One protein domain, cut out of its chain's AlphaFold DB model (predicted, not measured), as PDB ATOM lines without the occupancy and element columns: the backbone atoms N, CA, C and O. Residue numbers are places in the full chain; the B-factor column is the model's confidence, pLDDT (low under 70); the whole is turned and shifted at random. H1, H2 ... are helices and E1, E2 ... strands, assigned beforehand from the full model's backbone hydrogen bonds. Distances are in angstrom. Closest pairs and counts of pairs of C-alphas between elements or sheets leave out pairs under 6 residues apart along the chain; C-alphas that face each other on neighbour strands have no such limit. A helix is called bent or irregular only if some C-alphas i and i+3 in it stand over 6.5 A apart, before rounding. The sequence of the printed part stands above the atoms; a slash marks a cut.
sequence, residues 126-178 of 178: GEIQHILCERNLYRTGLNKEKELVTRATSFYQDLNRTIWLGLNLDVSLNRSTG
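AT A GLANCE: This is residues 126 to 178 of the 178 residues of an uncharacterized protein of Porphyromonadaceae bacterium (UniProt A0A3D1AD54). One strongly twisted sheet of four strands makes the body, a single slab with no named helix over either face; a short helix, H1, sits past the end of E4, and a tail follows it. The link from E3 to E4 loops round the end of the sheet where E1 turns into E2, joining one edge to the other. The printed part has 53 residues, with four named strands and then one named helix along the chain: E1, E2, E3, E4, H1. The sheet runs E3, E2, E1, E4, wholly antiparallel, and the class is mostly strand. The whole is loose, with a radius of gyration of the C-alphas of 14.0 A, and flat, spanning 41 by 29 by 15 A.

HOW THE PARTS SIT: Start with the inner strand E1, residues 126 to 133, which bends by 56 degrees at residue 129. Beside it runs E4, residues 163 to 169, an edge strand, antiparallel at 161 degrees between directions; look for N 127 and O 168, 2.8 A apart, and N 132 and O 164, 2.9 A apart, both within hydrogen-bond range. On the other side of E1 is E2, residues 136 to 140, antiparallel at 162 degrees; the two form a hairpin, with N 138 and O 131 within hydrogen-bond range at 2.8 A. Next comes the other edge strand, E3, residues 146 to 151, antiparallel to E2 at 148 degrees and in a hairpin with it; N 147 and O 139 are within hydrogen-bond range at 2.9 A. E1, E2 and E3 are a meander, each strand the antiparallel neighbour of the one before. With E4 they form a Greek key, in which the first strand is also the antiparallel neighbour of the fourth. H1, residues 171 to 175, is not on the sheet and is apart from E1, E2 and E3. In H1, 0 of 1 O i to N i+4 pairs and 1 of 2 O i to N i+3 pairs are within hydrogen-bond range.

IN THESE COORDINATES: Find C-alpha 126 at (217.137, 163.075, 231.936); from there E1 covers 19.6 A to C-alpha 133. E2 covers 12.7 A and E3 13.7 A. Find C-alpha 163 at (220.882, 165.363, 215.187), where E4 begins its 18.1 A. H1 ends at C-alpha 175, (229.266, 164.370, 241.263); it is neither bent nor irregular, but only just: C-alphas 172 and 175 are 6.3 A apart.

THE WHOLE: The two C-alphas farthest apart are those of Thr 153 and Gly 178, 42.7 A. The printed part has no cut. The link from E3 to E4, 11 residues, is long; the other links are tight. Residues 172 to 178, of which 172 to 175 belong to H1, stand free. The mean pLDDT of the printed part is 72.9; look for values under 70 at residues 141 to 144, 153 to 160 and 170 to 178.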
ATOM      1  N   GLY A 126     216.811 161.905 232.735       77.81
ATOM      2  CA  GLY A 126     217.137 163.075 231.936       77.81
ATOM      3  C   GLY A 126     216.075 163.356 230.886       77.81
ATOM      4  O   GLY A 126     215.490 162.444 230.299       77.81
ATOM      5  N   GLU A 127     215.818 164.632 230.638       79.25
ATOM      6  CA  GLU A 127     214.817 165.080 229.684       79.25
ATOM      7  C   GLU A 127     215.467 165.664 228.428       79.25
ATOM      8  O   GLU A 127     216.289 166.575 228.486       79.25
ATOM      9  N   ILE A 128     215.058 165.162 227.262       83.31
ATOM     10  CA  ILE A 128     215.388 165.792 225.980       83.31
ATOM     11  C   ILE A 128     214.456 166.991 225.804       83.31
ATOM     12  O   ILE A 128     213.298 166.798 225.431       83.31
ATOM     13  N   GLN A 129     214.947 168.202 226.046       84.00
ATOM     14  CA  GLN A 129     214.158 169.427 225.904       84.00
ATOM     15  C   GLN A 129     214.059 169.881 224.448       84.00
ATOM     16  O   GLN A 129     212.984 170.259 223.988       84.00
ATOM     17  N   HIS A 130     215.172 169.810 223.714       84.38
ATOM     18  CA  HIS A 130     215.273 170.334 222.356       84.38
ATOM     19  C   HIS A 130     215.898 169.302 221.418       84.38
ATOM     20  O   HIS A 130     216.812 168.575 221.798       84.38
ATOM     21  N   ILE A 131     215.408 169.239 220.184       84.88
ATOM     22  CA  ILE A 131     215.944 168.386 219.122       84.88
ATOM     23  C   ILE A 131     216.129 169.266 217.894       84.88
ATOM     24  O   ILE A 131     215.147 169.729 217.320       84.88
ATOM     25  N   LEU A 132     217.367 169.480 217.472       83.69
ATOM     26  CA  LEU A 132     217.669 170.141 216.209       83.69
ATOM     27  C   LEU A 132     218.002 169.066 215.177       83.69
ATOM     28  O   LEU A 132     218.963 168.311 215.335       83.69
ATOM     29  N   CYS A 133     217.184 168.992 214.134       82.38
ATOM     30  CA  CYS A 133     217.380 168.082 213.015       82.38
ATOM     31  C   CYS A 133     217.212 168.862 211.717       82.38
ATOM     32  O   CYS A 133     216.170 169.493 211.502       82.38
ATOM     33  N   GLU A 134     218.238 168.821 210.867       80.44
ATOM     34  CA  GLU A 134     218.313 169.657 209.672       80.44
ATOM     35  C   GLU A 134     218.006 171.120 210.045       80.44
ATOM     36  O   GLU A 134     218.582 171.680 210.972       80.44
ATOM     37  N   ARG A 135     217.023 171.734 209.389       79.88
ATOM     38  CA  ARG A 135     216.643 173.130 209.621       79.88
ATOM     39  C   ARG A 135     215.658 173.323 210.767       79.88
ATOM     40  O   ARG A 135     215.321 174.464 211.050       79.88
ATOM     41  N   ASN A 136     215.147 172.256 211.369       85.44
ATOM     42  CA  ASN A 136     214.006 172.324 212.271       85.44
ATOM     43  C   ASN A 136     214.459 172.139 213.718       85.44
ATOM     44  O   ASN A 136     215.022 171.100 214.073       85.44
ATOM     45  N   LEU A 137     214.176 173.137 214.554       83.88
ATOM     46  CA  LEU A 137     214.301 173.019 216.000       83.88
ATOM     47  C   LEU A 137     212.954 172.588 216.572       83.88
ATOM     48  O   LEU A 137     211.966 173.320 216.480       83.88
ATOM     49  N   TYR A 138     212.935 171.418 217.190       85.69
ATOM     50  CA  TYR A 138     211.796 170.902 217.926       85.69
ATOM     51  C   TYR A 138     212.012 171.079 219.422       85.69
ATOM     52  O   TYR A 138     213.121 170.877 219.921       85.69
ATOM     53  N   ARG A 139     210.940 171.383 220.143       84.12
ATOM     54  CA  ARG A 139     210.872 171.282 221.599       84.12
ATOM     55  C   ARG A 139     209.998 170.093 221.959       84.12
ATOM     56  O   ARG A 139     208.954 169.879 221.343       84.12
ATOM     57  N   THR A 140     210.432 169.310 222.935       80.56
ATOM     58  CA  THR A 140     209.603 168.236 223.482       80.56
ATOM     59  C   THR A 140     208.594 168.856 224.447       80.56
ATOM     60  O   THR A 140     208.992 169.452 225.444       80.56
ATOM     61  N   GLY A 141     207.302 168.747 224.141       69.88
ATOM     62  CA  GLY A 141     206.217 169.170 225.025       69.88
ATOM     63  C   GLY A 141     205.982 168.194 226.185       69.88
ATOM     64  O   GLY A 141     206.523 167.086 226.212       69.88
ATOM     65  N   LEU A 142     205.113 168.586 227.122       60.72
ATOM     66  CA  LEU A 142     204.786 167.836 228.351       60.72
ATOM     67  C   LEU A 142     204.301 166.396 228.084       60.72
ATOM     68  O   LEU A 142     204.620 165.483 228.841       60.72
ATOM     69  N   ASN A 143     203.610 166.170 226.964       63.44
ATOM     70  CA  ASN A 143     203.115 164.849 226.555       63.44
ATOM     71  C   ASN A 143     204.124 164.054 225.704       63.44
ATOM     72  O   ASN A 143     203.754 163.084 225.047       63.44
ATOM     73  N   LYS A 144     205.403 164.457 225.685       67.75
ATOM     74  CA  LYS A 144     206.462 163.914 224.810       67.75
ATOM     75  C   LYS A 144     206.230 164.148 223.309       67.75
ATOM     76  O   LYS A 144     206.956 163.585 222.486       67.75
ATOM     77  N   GLU A 145     205.269 164.993 222.950       73.50
ATOM     78  CA  GLU A 145     205.037 165.434 221.575       73.50
ATOM     79  C   GLU A 145     206.144 166.392 221.118       73.50
ATOM     80  O   GLU A 145     206.744 167.105 221.923       73.50
ATOM     81  N   LYS A 146     206.448 166.388 219.818       79.50
ATOM     82  CA  LYS A 146     207.449 167.284 219.229       79.50
ATOM     83  C   LYS A 146     206.746 168.508 218.658       79.50
ATOM     84  O   LYS A 146     206.054 168.395 217.651       79.50
ATOM     85  N   GLU A 147     206.974 169.668 219.255       83.00
ATOM     86  CA  GLU A 147     206.498 170.951 218.736       83.00
ATOM     87  C   GLU A 147     207.604 171.617 217.921       83.00
ATOM     88  O   GLU A 147     208.734 171.751 218.394       83.00
ATOM     89  N   LEU A 148     207.301 172.047 216.695       84.25
ATOM     90  CA  LEU A 148     208.238 172.832 215.894       84.25
ATOM     91  C   LEU A 148     208.325 174.249 216.473       84.25
ATOM     92  O   LEU A 148     207.350 174.994 216.434       84.25
ATOM     93  N   VAL A 149     209.494 174.625 216.989       85.81
ATOM     94  CA  VAL A 149     209.734 175.959 217.561       85.81
ATOM     95  C   VAL A 149     210.128 176.940 216.474       85.81
ATOM     96  O   VAL A 149     209.598 178.044 216.397       85.81
ATOM     97  N   THR A 150     211.097 176.559 215.645       82.75
ATOM     98  CA  THR A 150     211.604 177.443 214.602       82.75
ATOM     99  C   THR A 150     212.275 176.664 213.484       82.75
ATOM    100  O   THR A 150     212.679 175.507 213.652       82.75
ATOM    101  N   ARG A 151     212.406 177.330 212.336       81.44
ATOM    102  CA  ARG A 151     213.115 176.824 211.170       81.44
ATOM    103  C   ARG A 151     214.244 177.778 210.809       81.44
ATOM    104  O   ARG A 151     214.003 178.955 210.564       81.44
ATOM    105  N   ALA A 152     215.469 177.270 210.768       78.31
ATOM    106  CA  ALA A 152     216.640 178.060 210.422       78.31
ATOM    107  C   ALA A 152     216.581 178.514 208.951       78.31
ATOM    108  O   ALA A 152     216.409 177.693 208.042       78.31
ATOM    109  N   THR A 153     216.733 179.822 208.725       69.44
ATOM    110  CA  THR A 153     216.713 180.450 207.391       69.44
ATOM    111  C   THR A 153     217.995 180.169 206.607       69.44
ATOM    112  O   THR A 153     217.946 179.927 205.403       69.44
ATOM    113  N   SER A 154     219.141 180.140 207.290       68.94
ATOM    114  CA  SER A 154     220.423 179.677 206.761       68.94
ATOM    115  C   SER A 154     220.835 178.396 207.485       68.94
ATOM    116  O   SER A 154     220.679 178.269 208.698       68.94
ATOM    117  N   PHE A 155     221.319 177.408 206.736       66.12
ATOM    118  CA  PHE A 155     221.740 176.130 207.300       66.12
ATOM    119  C   PHE A 155     222.898 175.554 206.497       66.12
ATOM    120  O   PHE A 155     222.816 175.469 205.270       66.12
ATOM    121  N   TYR A 156     223.959 175.151 207.194       68.38
ATOM    122  CA  TYR A 156     225.093 174.461 206.591       68.38
ATOM    123  C   TYR A 156     224.659 173.067 206.131       68.38
ATOM    124  O   TYR A 156     224.184 172.268 206.934       68.38
ATOM    125  N   GLN A 157     224.816 172.770 204.837       66.81
ATOM    126  CA  GLN A 157     224.382 171.493 204.253       66.81
ATOM    127  C   GLN A 157     225.072 170.273 204.888       66.81
ATOM    128  O   GLN A 157     224.466 169.206 204.947       66.81
ATOM    129  N   ASP A 158     226.274 170.443 205.443       67.25
ATOM    130  CA  ASP A 158     227.025 169.374 206.115       67.25
ATOM    131  C   ASP A 158     226.349 168.861 207.398       67.25
ATOM    132  O   ASP A 158     226.624 167.753 207.853       67.25
ATOM    133  N   LEU A 159     225.404 169.619 207.963       64.88
ATOM    134  CA  LEU A 159     224.629 169.210 209.136       64.88
ATOM    135  C   LEU A 159     223.395 168.357 208.782       64.88
ATOM    136  O   LEU A 159     222.694 167.912 209.690       64.88
ATOM    137  N   ASN A 160     223.130 168.063 207.500       65.62
ATOM    138  CA  ASN A 160     221.976 167.256 207.051       65.62
ATOM    139  C   ASN A 160     222.003 165.779 207.505       65.62
ATOM    140  O   ASN A 160     221.135 164.998 207.127       65.62
ATOM    141  N   ARG A 161     222.995 165.360 208.296       70.12
ATOM    142  CA  ARG A 161     223.113 163.991 208.823       70.12
ATOM    143  C   ARG A 161     223.371 163.940 210.328       70.12
ATOM    144  O   ARG A 161     223.657 162.869 210.858       70.12
ATOM    145  N   THR A 162     223.248 165.075 211.011       78.50
ATOM    146  CA  THR A 162     223.525 165.196 212.442       78.50
ATOM    147  C   THR A 162     222.265 165.638 213.170       78.50
ATOM    148  O   THR A 162     221.588 166.576 212.750       78.50
ATOM    149  N   ILE A 163     221.958 164.970 214.279       81.81
ATOM    150  CA  ILE A 163     220.882 165.363 215.187       81.81
ATOM    151  C   ILE A 163     221.533 165.885 216.460       81.81
ATOM    152  O   ILE A 163     222.319 165.177 217.086       81.81
ATOM    153  N   TRP A 164     221.182 167.104 216.855       83.00
ATOM    154  CA  TRP A 164     221.621 167.675 218.123       83.00
ATOM    155  C   TRP A 164     220.498 167.571 219.146       83.00
ATOM    156  O   TRP A 164     219.352 167.931 218.867       83.00
ATOM    157  N   LEU A 165     220.832 167.073 220.333       84.69
ATOM    158  CA  LEU A 165     219.895 166.877 221.432       84.69
ATOM    159  C   LEU A 165     220.276 167.805 222.586       84.69
ATOM    160  O   LEU A 165     221.371 167.708 223.130       84.69
ATOM    161  N   GLY A 166     219.362 168.694 222.964       83.31
ATOM    162  CA  GLY A 166     219.456 169.469 224.196       83.31
ATOM    163  C   GLY A 166     218.951 168.624 225.357       83.31
ATOM    164  O   GLY A 166     217.755 168.327 225.424       83.31
ATOM    165  N   LEU A 167     219.860 168.221 226.242       82.75
ATOM    166  CA  LEU A 167     219.569 167.376 227.397       82.75
ATOM    167  C   LEU A 167     219.509 168.224 228.668       82.75
ATOM    168  O   LEU A 167     220.385 169.047 228.911       82.75
ATOM    169  N   ASN A 168     218.498 167.975 229.490       81.94
ATOM    170  CA  ASN A 168     218.432 168.425 230.871       81.94
ATOM    171  C   ASN A 168     218.582 167.202 231.770       81.94
ATOM    172  O   ASN A 168     217.681 166.365 231.838       81.94
ATOM    173  N   LEU A 169     219.749 167.064 232.384       75.69
ATOM    174  CA  LEU A 169     220.082 165.937 233.248       75.69
ATOM    175  C   LEU A 169     219.897 166.346 234.707       75.69
ATOM    176  O   LEU A 169     220.134 167.501 235.063       75.69
ATOM    177  N   ASP A 170     219.485 165.399 235.546       68.12
ATOM    178  CA  ASP A 170     219.364 165.650 236.979       68.12
ATOM    179  C   ASP A 170     220.747 165.943 237.601       68.12
ATOM    180  O   ASP A 170     221.767 165.345 237.240       68.12
ATOM    181  N   VAL A 171     220.789 166.885 238.547       59.47
ATOM    182  CA  VAL A 171     222.016 167.468 239.130       59.47
ATOM    183  C   VAL A 171     222.852 166.426 239.886       59.47
ATOM    184  O   VAL A 171     224.056 166.613 240.081       59.47
ATOM    185  N   SER A 172     222.256 165.292 240.261       56.12
ATOM    186  CA  SER A 172     222.936 164.184 240.936       56.12
ATOM    187  C   SER A 172     224.047 163.523 240.108       56.12
ATOM    188  O   SER A 172     224.934 162.915 240.703       56.12
ATOM    189  N   LEU A 173     224.072 163.681 238.776       54.59
ATOM    190  CA  LEU A 173     225.155 163.142 237.933       54.59
ATOM    191  C   LEU A 173     226.416 163.995 237.888       54.59
ATOM    192  O   LEU A 173     227.470 163.503 237.493       54.59
ATOM    193  N   ASN A 174     226.358 165.249 238.332       51.34
ATOM    194  CA  ASN A 174     227.519 166.134 238.268       51.34
ATOM    195  C   ASN A 174     228.573 165.833 239.358       51.34
ATOM    196  O   ASN A 174     229.526 166.588 239.522       51.34
ATOM    197  N   ARG A 175     228.390 164.757 240.143       46.84
ATOM    198  CA  ARG A 175     229.266 164.370 241.263       46.84
ATOM    199  C   ARG A 175     230.087 163.093 241.040       46.84
ATOM    200  O   ARG A 175     230.861 162.757 241.928       46.84
ATOM    201  N   SER A 176     229.974 162.394 239.903       42.31
ATOM    202  CA  SER A 176     230.705 161.129 239.671       42.31
ATOM    203  C   SER A 176     231.836 161.215 238.637       42.31
ATOM    204  O   SER A 176     232.108 160.244 237.930       42.31
ATOM    205  N   THR A 177     232.508 162.360 238.542       39.94
ATOM    206  CA  THR A 177     233.848 162.450 237.944       39.94
ATOM    207  C   THR A 177     234.786 163.082 238.961       39.94
ATOM    208  O   THR A 177     234.956 164.302 238.993       39.94
ATOM    209  N   GLY A 178     235.325 162.223 239.821       36.66
ATOM    210  CA  GLY A 178     236.468 162.438 240.700       36.66
ATOM    211  C   GLY A 178     237.270 161.149 240.732       36.66
ATOM    212  O   GLY A 178     236.612 160.087 240.826       36.66
TER     213      GLY A 178